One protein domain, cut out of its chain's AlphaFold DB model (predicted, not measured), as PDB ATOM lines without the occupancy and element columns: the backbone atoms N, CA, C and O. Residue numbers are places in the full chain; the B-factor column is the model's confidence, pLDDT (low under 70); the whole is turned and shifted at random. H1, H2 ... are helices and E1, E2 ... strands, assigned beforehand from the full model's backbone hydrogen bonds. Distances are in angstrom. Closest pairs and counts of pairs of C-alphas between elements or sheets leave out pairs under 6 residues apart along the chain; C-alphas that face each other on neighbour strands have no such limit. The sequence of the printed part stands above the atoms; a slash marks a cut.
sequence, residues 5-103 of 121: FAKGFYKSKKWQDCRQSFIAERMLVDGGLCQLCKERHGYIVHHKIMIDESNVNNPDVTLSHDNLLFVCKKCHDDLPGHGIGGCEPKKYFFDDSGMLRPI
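Overview. This is residues 5 to 103 of the 121 residues of the protein "HNH endonuclease" of Ruminococcus bromii (UniProt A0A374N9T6). A small body holds the long helix H2 alongside a ribbon of two strands, E1 and E2, and from it a long tail, residues 77 to 91, leads to a second small ribbon, the hairpin E3 and E4, far from the rest. At the first end of H2 the short helix H1 makes a corner with it, while the short H4 follows E2 beside the first residue of E1. You have 99 printed residues, with four named helices and four named strands in the order H1 H2 E1 H3 E2 H4 E3 E4; the class is mixed, helices and strands, with 46 residues, under half, in named elements. Both sheets, E1 - E2 and E3 - E4, are antiparallel. The whole is loose, with a radius of gyration of the C-alphas of 16.7 A and spans of 49 by 34 by 19 A, the tail and its hairpin making the length.

Arrangement. Start with H1, residues 6 to 11, and H2, residues 13 to 30: they are close but not clearly touching, with the closest C-alphas, of Phe 9 and Trp 15, 6.7 A apart. Their lines are about perpendicular, but only just, at 73 degrees. Next look at E1, residues 44 to 47, and E2, residues 68 to 71, antiparallel neighbours at 146 degrees; N 46 and O 69 are within hydrogen-bond range at 2.8 A, and so are N 44 and O 71 at 3.0 A. The closest C-alphas of H2 and E2, of Ile 23 and Phe 70, are 7.1 A apart. H3, residues 59 to 62, is close to H2 but not clearly touching, its Thr 62 C-alpha 7.9 A from that of Trp 15. For H4, residues 73 to 76, compare the C-alphas of Lys 73 and Ile 44, the closest to E1, 6.6 A apart. Farther on, E3, residues 92 to 94, and E4, residues 100 to 102, form a hairpin at 141 degrees, with N 93 and O 101 at 2.8 A; both strands are apart from H2, E1 and E2. In H1 and H2 every O i to N i+4 pair is within hydrogen-bond range; H3 and H4 are too short for such a pair.

Along the chain. Find C-alpha 6 at (-6.280, -5.605, 41.909), where H1 begins. H2 runs 25.6 A from C-alpha 13 at (-1.547, -4.003, 29.380) to C-alpha 30. E1 covers 9.9 A and E2 9.5 A. E4 ends at C-alpha 102, (-32.661, -28.849, 50.250).

Size, cuts and confidence. The farthest C-alphas, of Asn 58 and Ser 97, are 51.5 A apart. The printed part has no cut. The links H2 to E1, E1 to H3 and H4 to E3 are long. Residues 81 to 91 have pLDDT under 70.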
ATOM      1  N   PHE A   5      -7.842  -3.134  45.048       85.56
ATOM      2  CA  PHE A   5      -6.404  -3.032  44.778       85.56
ATOM      3  C   PHE A   5      -5.980  -3.723  43.469       85.56
ATOM      4  O   PHE A   5      -5.098  -3.241  42.766       85.56
ATOM      5  N   ALA A   6      -6.647  -4.815  43.083       88.25
ATOM      6  CA  ALA A   6      -6.280  -5.605  41.909       88.25
ATOM      7  C   ALA A   6      -6.937  -5.109  40.609       88.25
ATOM      8  O   ALA A   6      -6.566  -5.541  39.517       88.25
ATOM      9  N   LYS A   7      -7.915  -4.191  40.685       90.25
ATOM     10  CA  LYS A   7      -8.629  -3.688  39.496       90.25
ATOM     11  C   LYS A   7      -7.686  -3.029  38.488       90.25
ATOM     12  O   LYS A   7      -7.866  -3.227  37.289       90.25
ATOM     13  N   GLY A   8      -6.711  -2.251  38.963       91.69
ATOM     14  CA  GLY A   8      -5.711  -1.606  38.107       91.69
ATOM     15  C   GLY A   8      -4.805  -2.630  37.426       91.69
ATOM     16  O   GLY A   8      -4.624  -2.582  36.211       91.69
ATOM     17  N   PHE A   9      -4.333  -3.617  38.191       93.44
ATOM     18  CA  PHE A   9      -3.516  -4.717  37.684       93.44
ATOM     19  C   PHE A   9      -4.226  -5.498  36.568       93.44
ATOM     20  O   PHE A   9      -3.702  -5.584  35.458       93.44
ATOM     21  N   TYR A  10      -5.451  -5.981  36.804       92.94
ATOM     22  CA  TYR A  10      -6.191  -6.765  35.806       92.94
ATOM     23  C   TYR A  10      -6.604  -5.960  34.562       92.94
ATOM     24  O   TYR A  10      -6.905  -6.544  33.522       92.94
ATOM     25  N   LYS A  11      -6.620  -4.624  34.639       94.25
ATOM     26  CA  LYS A  11      -6.833  -3.740  33.480       94.25
ATOM     27  C   LYS A  11      -5.535  -3.358  32.766       94.25
ATOM     28  O   LYS A  11      -5.599  -2.785  31.682       94.25
ATOM     29  N   SER A  12      -4.379  -3.641  33.359       95.62
ATOM     30  CA  SER A  12      -3.089  -3.250  32.801       95.62
ATOM     31  C   SER A  12      -2.766  -4.025  31.522       95.62
ATOM     32  O   SER A  12      -3.081  -5.209  31.389       95.62
ATOM     33  N   LYS A  13      -2.061  -3.365  30.597       97.19
ATOM     34  CA  LYS A  13      -1.547  -4.003  29.380       97.19
ATOM     35  C   LYS A  13      -0.585  -5.155  29.695       97.19
ATOM     36  O   LYS A  13      -0.644  -6.186  29.042       97.19
ATOM     37  N   LYS A  14       0.229  -5.018  30.750       96.56
ATOM     38  CA  LYS A  14       1.162  -6.063  31.203       96.56
ATOM     39  C   LYS A  14       0.448  -7.381  31.510       96.56
ATOM     40  O   LYS A  14       0.880  -8.427  31.042       96.56
ATOM     41  N   TRP A  15      -0.662  -7.326  32.251       97.31
ATOM     42  CA  TRP A  15      -1.462  -8.518  32.533       97.31
ATOM     43  C   TRP A  15      -2.100  -9.095  31.266       97.31
ATOM     44  O   TRP A  15      -2.072 -10.306  31.069       97.31
ATOM     45  N   GLN A  16      -2.663  -8.251  30.400       97.44
ATOM     46  CA  GLN A  16      -3.304  -8.712  29.164       97.44
ATOM     47  C   GLN A  16      -2.309  -9.421  28.235       97.44
ATOM     48  O   GLN A  16      -2.614 -10.505  27.741       97.44
ATOM     49  N   ASP A  17      -1.117  -8.846  28.059       98.00
ATOM     50  CA  ASP A  17      -0.053  -9.408  27.228       98.00
ATOM     51  C   ASP A  17       0.480 -10.722  27.830       98.00
ATOM     52  O   ASP A  17       0.587 -11.722  27.122       98.00
ATOM     53  N   CYS A  18       0.727 -10.763  29.146       97.88
ATOM     54  CA  CYS A  18       1.122 -11.982  29.863       97.88
ATOM     55  C   CYS A  18       0.066 -13.089  29.722       97.88
ATOM     56  O   CYS A  18       0.379 -14.202  29.301       97.88
ATOM     57  N   ARG A  19      -1.207 -12.773  29.985       97.69
ATOM     58  CA  ARG A  19      -2.322 -13.715  29.840       97.69
ATOM     59  C   ARG A  19      -2.411 -14.258  28.414       97.69
ATOM     60  O   ARG A  19      -2.632 -15.453  28.238       97.69
ATOM     61  N   GLN A  20      -2.278 -13.397  27.408       97.88
ATOM     62  CA  GLN A  20      -2.340 -13.807  26.007       97.88
ATOM     63  C   GLN A  20      -1.163 -14.713  25.633       97.88
ATOM     64  O   GLN A  20      -1.378 -15.740  24.991       97.88
ATOM     65  N   SER A  21       0.050 -14.355  26.063       98.06
ATOM     66  CA  SER A  21       1.264 -15.153  25.864       98.06
ATOM     67  C   SER A  21       1.120 -16.546  26.480       98.06
ATOM     68  O   SER A  21       1.305 -17.550  25.795       98.06
ATOM     69  N   PHE A  22       0.678 -16.617  27.738       98.06
ATOM     70  CA  PHE A  22       0.460 -17.882  28.434       98.06
ATOM     71  C   PHE A  22      -0.591 -18.758  27.741       98.06
ATOM     72  O   PHE A  22      -0.375 -19.950  27.550       98.06
ATOM     73  N   ILE A  23      -1.721 -18.184  27.303       97.50
ATOM     74  CA  ILE A  23      -2.734 -18.947  26.555       97.50
ATOM     75  C   ILE A  23      -2.153 -19.467  25.237       97.50
ATOM     76  O   ILE A  23      -2.353 -20.636  24.922       97.50
ATOM     77  N   ALA A  24      -1.421 -18.642  24.482       97.94
ATOM     78  CA  ALA A  24      -0.798 -19.065  23.230       97.94
ATOM     79  C   ALA A  24       0.201 -20.214  23.444       97.94
ATOM     80  O   ALA A  24       0.183 -21.184  22.690       97.94
ATOM     81  N   GLU A  25       1.006 -20.154  24.506       97.50
ATOM     82  CA  GLU A  25       1.886 -21.252  24.916       97.50
ATOM     83  C   GLU A  25       1.087 -22.538  25.177       97.50
ATOM     84  O   GLU A  25       1.419 -23.590  24.631       97.50
ATOM     85  N   ARG A  26      -0.016 -22.467  25.940       97.25
ATOM     86  CA  ARG A  26      -0.879 -23.638  26.181       97.25
ATOM     87  C   ARG A  26      -1.462 -24.199  24.888       97.25
ATOM     88  O   ARG A  26      -1.428 -25.408  24.691       97.25
ATOM     89  N   MET A  27      -1.924 -23.339  23.980       96.94
ATOM     90  CA  MET A  27      -2.415 -23.773  22.666       96.94
ATOM     91  C   MET A  27      -1.362 -24.579  21.894       96.94
ATOM     92  O   MET A  27      -1.711 -25.575  21.267       96.94
ATOM     93  N   LEU A  28      -0.089 -24.185  21.961       97.38
ATOM     94  CA  LEU A  28       1.009 -24.894  21.297       97.38
ATOM     95  C   LEU A  28       1.387 -26.207  21.998       97.38
ATOM     96  O   LEU A  28       1.744 -27.170  21.326       97.38
ATOM     97  N   VAL A  29       1.321 -26.249  23.331       94.75
ATOM     98  CA  VAL A  29       1.753 -27.407  24.131       94.75
ATOM     99  C   VAL A  29       0.705 -28.520  24.168       94.75
ATOM    100  O   VAL A  29       1.050 -29.686  23.995       94.75
ATOM    101  N   ASP A  30      -0.560 -28.190  24.439       93.44
ATOM    102  CA  ASP A  30      -1.624 -29.178  24.670       93.44
ATOM    103  C   ASP A  30      -2.933 -28.865  23.936       93.44
ATOM    104  O   ASP A  30      -3.977 -29.424  24.268       93.44
ATOM    105  N   GLY A  31      -2.900 -27.964  22.948       96.19
ATOM    106  CA  GLY A  31      -4.104 -27.510  22.252       96.19
ATOM    107  C   GLY A  31      -4.984 -26.587  23.098       96.19
ATOM    108  O   GLY A  31      -6.118 -26.312  22.715       96.19
ATOM    109  N   GLY A  32      -4.491 -26.098  24.242       96.12
ATOM    110  CA  GLY A  32      -5.243 -25.229  25.144       96.12
ATOM    111  C   GLY A  32      -6.211 -25.993  26.032       96.12
ATOM    112  O   GLY A  32      -7.255 -25.456  26.418       96.12
ATOM    113  N   LEU A  33      -5.898 -27.247  26.349       96.88
ATOM    114  CA  LEU A  33      -6.699 -28.054  27.257       96.88
ATOM    115  C   LEU A  33      -6.595 -27.526  28.692       96.88
ATOM    116  O   LEU A  33      -5.605 -26.942  29.128       96.88
ATOM    117  N   CYS A  34      -7.661 -27.739  29.457       97.12
ATOM    118  CA  CYS A  34      -7.682 -27.479  30.886       97.12
ATOM    119  C   CYS A  34      -6.572 -28.295  31.553       97.12
ATOM    120  O   CYS A  34      -6.604 -29.525  31.516       97.12
ATOM    121  N   GLN A  35      -5.648 -27.620  32.232       94.81
ATOM    122  CA  GLN A  35      -4.484 -28.272  32.837       94.81
ATOM    123  C   GLN A  35      -4.841 -29.243  33.976       94.81
ATOM    124  O   GLN A  35      -4.018 -30.079  34.338       94.81
ATOM    125  N   LEU A  36      -6.062 -29.154  34.520       94.06
ATOM    126  CA  LEU A  36      -6.555 -30.040  35.575       94.06
ATOM    127  C   LEU A  36      -7.281 -31.266  35.013       94.06
ATOM    128  O   LEU A  36      -6.844 -32.388  35.237       94.06
ATOM    129  N   CYS A  37      -8.377 -31.068  34.273       95.06
ATOM    130  CA  CYS A  37      -9.194 -32.193  33.806       95.06
ATOM    131  C   CYS A  37      -8.758 -32.763  32.454       95.06
ATOM    132  O   CYS A  37      -9.120 -33.888  32.154       95.06
ATOM    133  N   LYS A  38      -8.037 -32.005  31.615       95.06
ATOM    134  CA  LYS A  38      -7.573 -32.407  30.268       95.06
ATOM    135  C   LYS A  38      -8.655 -32.880  29.277       95.06
ATOM    136  O   LYS A  38      -8.336 -33.249  28.159       95.06
ATOM    137  N   GLU A  39      -9.929 -32.816  29.650       92.69
ATOM    138  CA  GLU A  39     -11.074 -33.238  28.823       92.69
ATOM    139  C   GLU A  39     -11.650 -32.125  27.935       92.69
ATOM    140  O   GLU A  39     -12.385 -32.387  26.987       92.69
ATOM    141  N   ARG A  40     -11.389 -30.859  28.272       94.38
ATOM    142  CA  ARG A  40     -11.968 -29.685  27.600       94.38
ATOM    143  C   ARG A  40     -11.010 -28.513  27.641       94.38
ATOM    144  O   ARG A  40     -10.145 -28.468  28.511       94.38
ATOM    145  N   HIS A  41     -11.222 -27.542  26.762       95.88
ATOM    146  CA  HIS A  41     -10.405 -26.338  26.694       95.88
ATOM    147  C   HIS A  41     -10.428 -25.530  27.996       95.88
ATOM    148  O   HIS A  41     -11.428 -25.490  28.731       95.88
ATOM    149  N   GLY A  42      -9.306 -24.874  28.275       95.00
ATOM    150  CA  GLY A  42      -9.235 -23.828  29.278       95.00
ATOM    151  C   GLY A  42     -10.125 -22.647  28.892       95.00
ATOM    152  O   GLY A  42     -10.389 -22.378  27.722       95.00
ATOM    153  N   TYR A  43     -10.627 -21.951  29.904       94.12
ATOM    154  CA  TYR A  43     -11.505 -20.792  29.741       94.12
ATOM    155  C   TYR A  43     -10.961 -19.584  30.507       94.12
ATOM    156  O   TYR A  43     -11.006 -18.453  30.022       94.12
ATOM    157  N   ILE A  44     -10.398 -19.821  31.695       94.62
ATOM    158  CA  ILE A  44      -9.887 -18.788  32.596       94.62
ATOM    159  C   ILE A  44      -8.437 -19.113  32.950       94.62
ATOM    160  O   ILE A  44      -8.074 -20.274  33.133       94.62
ATOM    161  N   VAL A  45      -7.619 -18.065  33.047       95.81
ATOM    162  CA  VAL A  45      -6.278 -18.145  33.627       95.81
ATOM    163  C   VAL A  45      -6.392 -17.807  35.110       95.81
ATOM    164  O   VAL A  45      -6.881 -16.734  35.459       95.81
ATOM    165  N   HIS A  46      -5.971 -18.736  35.954       93.75
ATOM    166  CA  HIS A  46      -6.012 -18.668  37.407       93.75
ATOM    167  C   HIS A  46      -4.602 -18.503  37.978       93.75
ATOM    168  O   HIS A  46      -3.670 -19.143  37.495       93.75
ATOM    169  N   HIS A  47      -4.458 -17.687  39.020       94.44
ATOM    170  CA  HIS A  47      -3.213 -17.546  39.777       94.44
ATOM    171  C   HIS A  47      -3.148 -18.593  40.895       94.44
ATOM    172  O   HIS A  47      -4.016 -18.586  41.761       94.44
ATOM    173  N   LYS A  48      -2.121 -19.457  40.909       91.31
ATOM    174  CA  LYS A  48      -1.925 -20.488  41.956       91.31
ATOM    175  C   LYS A  48      -1.671 -19.845  43.325       91.31
ATOM    176  O   LYS A  48      -2.276 -20.224  44.322       91.31
ATOM    177  N   ILE A  49      -0.775 -18.861  43.358       91.31
ATOM    178  CA  ILE A  49      -0.541 -17.950  44.477       91.31
ATOM    179  C   ILE A  49      -1.443 -16.745  44.254       91.31
ATOM    180  O   ILE A  49      -1.261 -15.987  43.297       91.31
ATOM    181  N   MET A  50      -2.421 -16.588  45.141       90.44
ATOM    182  CA  MET A  50      -3.435 -15.546  45.039       90.44
ATOM    183  C   MET A  50      -2.824 -14.149  45.148       90.44
ATOM    184  O   MET A  50      -1.953 -13.888  45.979       90.44
ATOM    185  N   ILE A  51      -3.341 -13.231  44.331       91.38
ATOM    186  CA  ILE A  51      -2.918 -11.835  44.372       91.38
ATOM    187  C   ILE A  51      -3.578 -11.129  45.566       91.38
ATOM    188  O   ILE A  51      -4.806 -11.140  45.715       91.38
ATOM    189  N   ASP A  52      -2.759 -10.484  46.387       91.25
ATOM    190  CA  ASP A  52      -3.147  -9.675  47.540       91.25
ATOM    191  C   ASP A  52      -2.520  -8.270  47.479       91.25
ATOM    192  O   ASP A  52      -1.819  -7.914  46.530       91.25
ATOM    193  N   GLU A  53      -2.813  -7.437  48.475       92.12
ATOM    194  CA  GLU A  53      -2.336  -6.049  48.532       92.12
ATOM    195  C   GLU A  53      -0.812  -5.941  48.644       92.12
ATOM    196  O   GLU A  53      -0.231  -4.972  48.160       92.12
ATOM    197  N   SER A  54      -0.161  -6.940  49.242       93.50
ATOM    198  CA  SER A  54       1.289  -6.963  49.429       93.50
ATOM    199  C   SER A  54       2.032  -7.381  48.161       93.50
ATOM    200  O   SER A  54       3.148  -6.921  47.921       93.50
ATOM    201  N   ASN A  55       1.412  -8.220  47.322       94.31
ATOM    202  CA  ASN A  55       2.078  -8.844  46.180       94.31
ATOM    203  C   ASN A  55       1.617  -8.335  44.799       94.31
ATOM    204  O   ASN A  55       2.265  -8.648  43.804       94.31
ATOM    205  N   VAL A  56       0.567  -7.504  44.711       93.50
ATOM    206  CA  VAL A  56      -0.006  -7.015  43.432       93.50
ATOM    207  C   VAL A  56       0.983  -6.281  42.518       93.50
ATOM    208  O   VAL A  56       0.788  -6.232  41.304       93.50
ATOM    209  N   ASN A  57       2.057  -5.723  43.077       92.75
ATOM    210  CA  ASN A  57       3.099  -5.030  42.316       92.75
ATOM    211  C   ASN A  57       4.330  -5.905  42.035       92.75
ATOM    212  O   ASN A  57       5.254  -5.443  41.368       92.75
ATOM    213  N   ASN A  58       4.361  -7.147  42.528       95.12
ATOM    214  CA  ASN A  58       5.466  -8.070  42.311       95.12
ATOM    215  C   ASN A  58       5.258  -8.848  40.990       95.12
ATOM    216  O   ASN A  58       4.348  -9.684  40.912       95.12
ATOM    217  N   PRO A  59       6.064  -8.607  39.938       94.31
ATOM    218  CA  PRO A  59       5.926  -9.306  38.660       94.31
ATOM    219  C   PRO A  59       6.206 -10.811  38.767       94.31
ATOM    220  O   PRO A  59       5.576 -11.579  38.043       94.31
ATOM    221  N   ASP A  60       7.053 -11.240  39.707       94.44
ATOM    222  CA  ASP A  60       7.399 -12.655  39.901       94.44
ATOM    223  C   ASP A  60       6.208 -13.473  40.421       94.44
ATOM    224  O   ASP A  60       6.147 -14.686  40.242       94.44
ATOM    225  N   VAL A  61       5.221 -12.804  41.024       94.31
ATOM    226  CA  VAL A  61       3.948 -13.413  41.434       94.31
ATOM    227  C   VAL A  61       2.873 -13.170  40.380       94.31
ATOM    228  O   VAL A  61       2.155 -14.085  39.981       94.31
ATOM    229  N   THR A  62       2.736 -11.931  39.916       94.94
ATOM    230  CA  THR A  62       1.569 -11.517  39.129       94.94
ATOM    231  C   THR A  62       1.648 -11.872  37.644       94.94
ATOM    232  O   THR A  62       0.600 -12.085  37.023       94.94
ATOM    233  N   LEU A  63       2.860 -11.956  37.082       96.50
ATOM    234  CA  LEU A  63       3.126 -12.166  35.651       96.50
ATOM    235  C   LEU A  63       3.943 -13.440  35.359       96.50
ATOM    236  O   LEU A  63       4.260 -13.710  34.201       96.50
ATOM    237  N   SER A  64       4.287 -14.227  36.379       96.88
ATOM    238  CA  SER A  64       5.016 -15.485  36.200       96.88
ATOM    239  C   SER A  64       4.107 -16.584  35.657       96.88
ATOM    240  O   SER A  64       3.119 -16.934  36.301       96.88
ATOM    241  N   HIS A  65       4.463 -17.171  34.508       96.56
ATOM    242  CA  HIS A  65       3.740 -18.306  33.912       96.56
ATOM    243  C   HIS A  65       3.693 -19.519  34.855       96.56
ATOM    244  O   HIS A  65       2.689 -20.232  34.889       96.56
ATOM    245  N   ASP A  66       4.718 -19.706  35.691       95.88
ATOM    246  CA  ASP A  66       4.752 -20.778  36.691       95.88
ATOM    247  C   ASP A  66       3.672 -20.606  37.759       95.88
ATOM    248  O   ASP A  66       3.206 -21.590  38.341       95.88
ATOM    249  N   ASN A  67       3.223 -19.371  37.986       95.69
ATOM    250  CA  ASN A  67       2.127 -19.062  38.889       95.69
ATOM    251  C   ASN A  67       0.747 -19.077  38.202       95.69
ATOM    252  O   ASN A  67      -0.263 -18.812  38.854       95.69
ATOM    253  N   LEU A  68       0.664 -19.399  36.909       96.19
ATOM    254  CA  LEU A  68      -0.589 -19.419  36.156       96.19
ATOM    255  C   LEU A  68      -1.089 -20.847  35.899       96.19
ATOM    256  O   LEU A  68      -0.332 -21.812  35.793       96.19
ATOM    257  N   LEU A  69      -2.411 -20.972  35.799       95.50
ATOM    258  CA  LEU A  69      -3.121 -22.184  35.405       95.50
ATOM    259  C   LEU A  69      -4.206 -21.846  34.396       95.50
ATOM    260  O   LEU A  69      -5.091 -21.043  34.679       95.50
ATOM    261  N   PHE A  70      -4.190 -22.500  33.241       97.12
ATOM    262  CA  PHE A  70      -5.260 -22.406  32.261       97.12
ATOM    263  C   PHE A  70      -6.275 -23.518  32.497       97.12
ATOM    264  O   PHE A  70      -6.013 -24.704  32.280       97.12
ATOM    265  N   VAL A  71      -7.448 -23.136  32.998       95.75
ATOM    266  CA  VAL A  71      -8.455 -24.075  33.491       95.75
ATOM    267  C   VAL A  71      -9.829 -23.761  32.929       95.75
ATOM    268  O   VAL A  71     -10.190 -22.617  32.645       95.75
ATOM    269  N   CYS A  72     -10.625 -24.806  32.738       95.62
ATOM    270  CA  CYS A  72     -12.038 -24.660  32.413       95.62
ATOM    271  C   CYS A  72     -12.810 -24.049  33.595       95.62
ATOM    272  O   CYS A  72     -12.379 -24.155  34.743       95.62
ATOM    273  N   LYS A  73     -13.997 -23.488  33.331       91.00
ATOM    274  CA  LYS A  73     -14.827 -22.856  34.370       91.00
ATOM    275  C   LYS A  73     -15.125 -23.783  35.557       91.00
ATOM    276  O   LYS A  73     -14.977 -23.362  36.691       91.00
ATOM    277  N   LYS A  74     -15.495 -25.047  35.307       90.44
ATOM    278  CA  LYS A  74     -15.798 -26.008  36.383       90.44
ATOM    279  C   LYS A  74     -14.599 -26.200  37.316       90.44
ATOM    280  O   LYS A  74     -14.738 -25.999  38.506       90.44
ATOM    281  N   CYS A  75     -13.421 -26.507  36.769       91.88
ATOM    282  CA  CYS A  75     -12.229 -26.702  37.595       91.88
ATOM    283  C   CYS A  75     -11.759 -25.400  38.255       91.88
ATOM    284  O   CYS A  75     -11.256 -25.438  39.366       91.88
ATOM    285  N   HIS A  76     -11.936 -24.251  37.598       91.81
ATOM    286  CA  HIS A  76     -11.676 -22.947  38.207       91.81
ATOM    287  C   HIS A  76     -12.544 -22.712  39.454       91.81
ATOM    288  O   HIS A  76     -12.046 -22.251  40.476       91.81
ATOM    289  N   ASP A  77     -13.829 -23.056  39.375       86.31
ATOM    290  CA  ASP A  77     -14.795 -22.919  40.469       86.31
ATOM    291  C   ASP A  77     -14.623 -23.993  41.567       86.31
ATOM    292  O   ASP A  77     -15.321 -23.943  42.576       86.31
ATOM    293  N   ASP A  78     -13.713 -24.953  41.395       85.19
ATOM    294  CA  ASP A  78     -13.327 -25.923  42.428       85.19
ATOM    295  C   ASP A  78     -11.996 -25.526  43.106       85.19
ATOM    296  O   ASP A  78     -11.641 -26.064  44.155       85.19
ATOM    297  N   LEU A  79     -11.249 -24.570  42.531       82.19
ATOM    298  CA  LEU A  79      -9.964 -24.116  43.065       82.19
ATOM    299  C   LEU A  79     -10.134 -23.165  44.265       82.19
ATOM    300  O   LEU A  79     -11.066 -22.346  44.306       82.19
ATOM    301  N   PRO A  80      -9.209 -23.218  45.243       72.69
ATOM    302  CA  PRO A  80      -9.217 -22.308  46.382       72.69
ATOM    303  C   PRO A  80      -9.114 -20.848  45.917       72.69
ATOM    304  O   PRO A  80      -8.420 -20.521  44.960       72.69
ATOM    305  N   GLY A  81      -9.845 -19.952  46.583       68.50
ATOM    306  CA  GLY A  81      -9.868 -18.521  46.253       68.50
ATOM    307  C   GLY A  81     -10.888 -18.099  45.185       68.50
ATOM    308  O   GLY A  81     -11.184 -16.907  45.088       68.50
ATOM    309  N   HIS A  82     -11.479 -19.043  44.443       61.25
ATOM    310  CA  HIS A  82     -12.550 -18.761  43.473       61.25
ATOM    311  C   HIS A  82     -13.757 -19.689  43.578       61.25
ATOM    312  O   HIS A  82     -14.848 -19.310  43.149       61.25
ATOM    313  N   GLY A  83     -13.568 -20.874  44.153       46.97
ATOM    314  CA  GLY A  83     -14.610 -21.867  44.261       46.97
ATOM    315  C   GLY A  83     -15.552 -21.725  45.441       46.97
ATOM    316  O   GLY A  83     -15.285 -21.027  46.420       46.97
ATOM    317  N   ILE A  84     -16.640 -22.487  45.372       46.44
ATOM    318  CA  ILE A  84     -17.651 -22.723  46.421       46.44
ATOM    319  C   ILE A  84     -17.025 -23.507  47.609       46.44
ATOM    320  O   ILE A  84     -17.651 -24.343  48.238       46.44
ATOM    321  N   GLY A  85     -15.743 -23.285  47.902       44.53
ATOM    322  CA  GLY A  85     -15.082 -23.647  49.155       44.53
ATOM    323  C   GLY A  85     -15.096 -22.500  50.173       44.53
ATOM    324  O   GLY A  85     -14.574 -22.658  51.268       44.53
ATOM    325  N   GLY A  86     -15.676 -21.346  49.811       43.88
ATOM    326  CA  GLY A  86     -15.926 -20.211  50.712       43.88
ATOM    327  C   GLY A  86     -17.369 -19.684  50.701       43.88
ATOM    328  O   GLY A  86     -17.695 -18.795  51.480       43.88
ATOM    329  N   CYS A  87     -18.238 -20.228  49.847       43.50
ATOM    330  CA  CYS A  87     -19.686 -20.059  49.954       43.50
ATOM    331  C   CYS A  87     -20.248 -21.389  50.443       43.50
ATOM    332  O   CYS A  87     -19.786 -22.431  49.987       43.50
ATOM    333  N   GLU A  88     -21.193 -21.336  51.378       48.50
ATOM    334  CA  GLU A  88     -21.781 -22.507  52.028       48.50
ATOM    335  C   GLU A  88     -22.069 -23.665  51.054       48.50
ATOM    336  O   GLU A  88     -22.440 -23.410  49.899       48.50
ATOM    337  N   PRO A  89     -21.932 -24.931  51.510       52.78
ATOM    338  CA  PRO A  89     -22.286 -26.098  50.707       52.78
ATOM    339  C   PRO A  89     -23.651 -25.870  50.064       52.78
ATOM    340  O   PRO A  89     -24.534 -25.297  50.705       52.78
ATOM    341  N   LYS A  90     -23.815 -26.274  48.794       57.75
ATOM    342  CA  LYS A  90     -25.077 -26.108  48.056       57.75
ATOM    343  C   LYS A  90     -26.234 -26.538  48.958       57.75
ATOM    344  O   LYS A  90     -26.423 -27.721  49.197       57.75
ATOM    345  N   LYS A  91     -26.991 -25.572  49.483       63.69
ATOM    346  CA  LYS A  91     -28.098 -25.866  50.399       63.69
ATOM    347  C   LYS A  91     -29.274 -26.485  49.668       63.69
ATOM    348  O   LYS A  91     -30.090 -27.119  50.318       63.69
ATOM    349  N   TYR A  92     -29.347 -26.315  48.344       77.31
ATOM    350  CA  TYR A  92     -30.479 -26.729  47.527       77.31
ATOM    351  C   TYR A  92     -30.071 -27.306  46.160       77.31
ATOM    352  O   TYR A  92     -29.023 -26.954  45.612       77.31
ATOM    353  N   PHE A  93     -30.924 -28.164  45.604       80.38
ATOM    354  CA  PHE A  93     -30.868 -28.754  44.266       80.38
ATOM    355  C   PHE A  93     -32.257 -28.700  43.608       80.38
ATOM    356  O   PHE A  93     -33.255 -28.518  44.299       80.38
ATOM    357  N   PHE A  94     -32.331 -28.834  42.285       83.94
ATOM    358  CA  PHE A  94     -33.606 -29.031  41.591       83.94
ATOM    359  C   PHE A  94     -33.849 -30.527  41.433       83.94
ATOM    360  O   PHE A  94     -32.954 -31.232  40.968       83.94
ATOM    361  N   ASP A  95     -35.021 -31.003  41.846       77.00
ATOM    362  CA  ASP A  95     -35.437 -32.377  41.570       77.00
ATOM    363  C   ASP A  95     -35.926 -32.535  40.119       77.00
ATOM    364  O   ASP A  95     -36.054 -31.561  39.374       77.00
ATOM    365  N   ASP A  96     -36.217 -33.773  39.716       81.25
ATOM    366  CA  ASP A  96     -36.658 -34.110  38.353       81.25
ATOM    367  C   ASP A  96     -38.006 -33.468  37.968       81.25
ATOM    368  O   ASP A  96     -38.385 -33.467  36.798       81.25
ATOM    369  N   SER A  97     -38.726 -32.887  38.936       82.62
ATOM    370  CA  SER A  97     -39.946 -32.105  38.705       82.62
ATOM    371  C   SER A  97     -39.685 -30.602  38.540       82.62
ATOM    372  O   SER A  97     -40.620 -29.827  38.344       82.62
ATOM    373  N   GLY A  98     -38.421 -30.176  38.603       80.31
ATOM    374  CA  GLY A  98     -38.025 -28.772  38.535       80.31
ATOM    375  C   GLY A  98     -38.264 -28.007  39.839       80.31
ATOM    376  O   GLY A  98     -38.239 -26.776  39.831       80.31
ATOM    377  N   MET A  99     -38.479 -28.701  40.961       81.94
ATOM    378  CA  MET A  99     -38.735 -28.086  42.263       81.94
ATOM    379  C   MET A  99     -37.447 -27.959  43.080       81.94
ATOM    380  O   MET A  99     -36.613 -28.862  43.120       81.94
ATOM    381  N   LEU A 100     -37.293 -26.824  43.766       75.31
ATOM    382  CA  LEU A 100     -36.144 -26.524  44.623       75.31
ATOM    383  C   LEU A 100     -36.225 -27.341  45.931       75.31
ATOM    384  O   LEU A 100     -37.142 -27.159  46.732       75.31
ATOM    385  N   ARG A 101     -35.260 -28.235  46.169       80.12
ATOM    386  CA  ARG A 101     -35.161 -29.139  47.329       80.12
ATOM    387  C   ARG A 101     -33.883 -28.891  48.125       80.12
ATOM    388  O   ARG A 101     -32.859 -28.634  47.506       80.12
ATOM    389  N   PRO A 102     -33.884 -28.984  49.466       80.19
ATOM    390  CA  PRO A 102     -32.661 -28.849  50.250       80.19
ATOM    391  C   PRO A 102     -31.749 -30.085  50.129       80.19
ATOM    392  O   PRO A 102     -32.243 -31.210  50.115       80.19
ATOM    393  N   ILE A 103     -30.423 -29.898  50.079       72.88
ATOM    394  CA  ILE A 103     -29.447 -30.997  50.180       72.88
ATOM    395  C   ILE A 103     -29.311 -31.360  51.659       72.88
ATOM    396  O   ILE A 103     -28.741 -30.604  52.442       72.88
TER     397      ILE A 103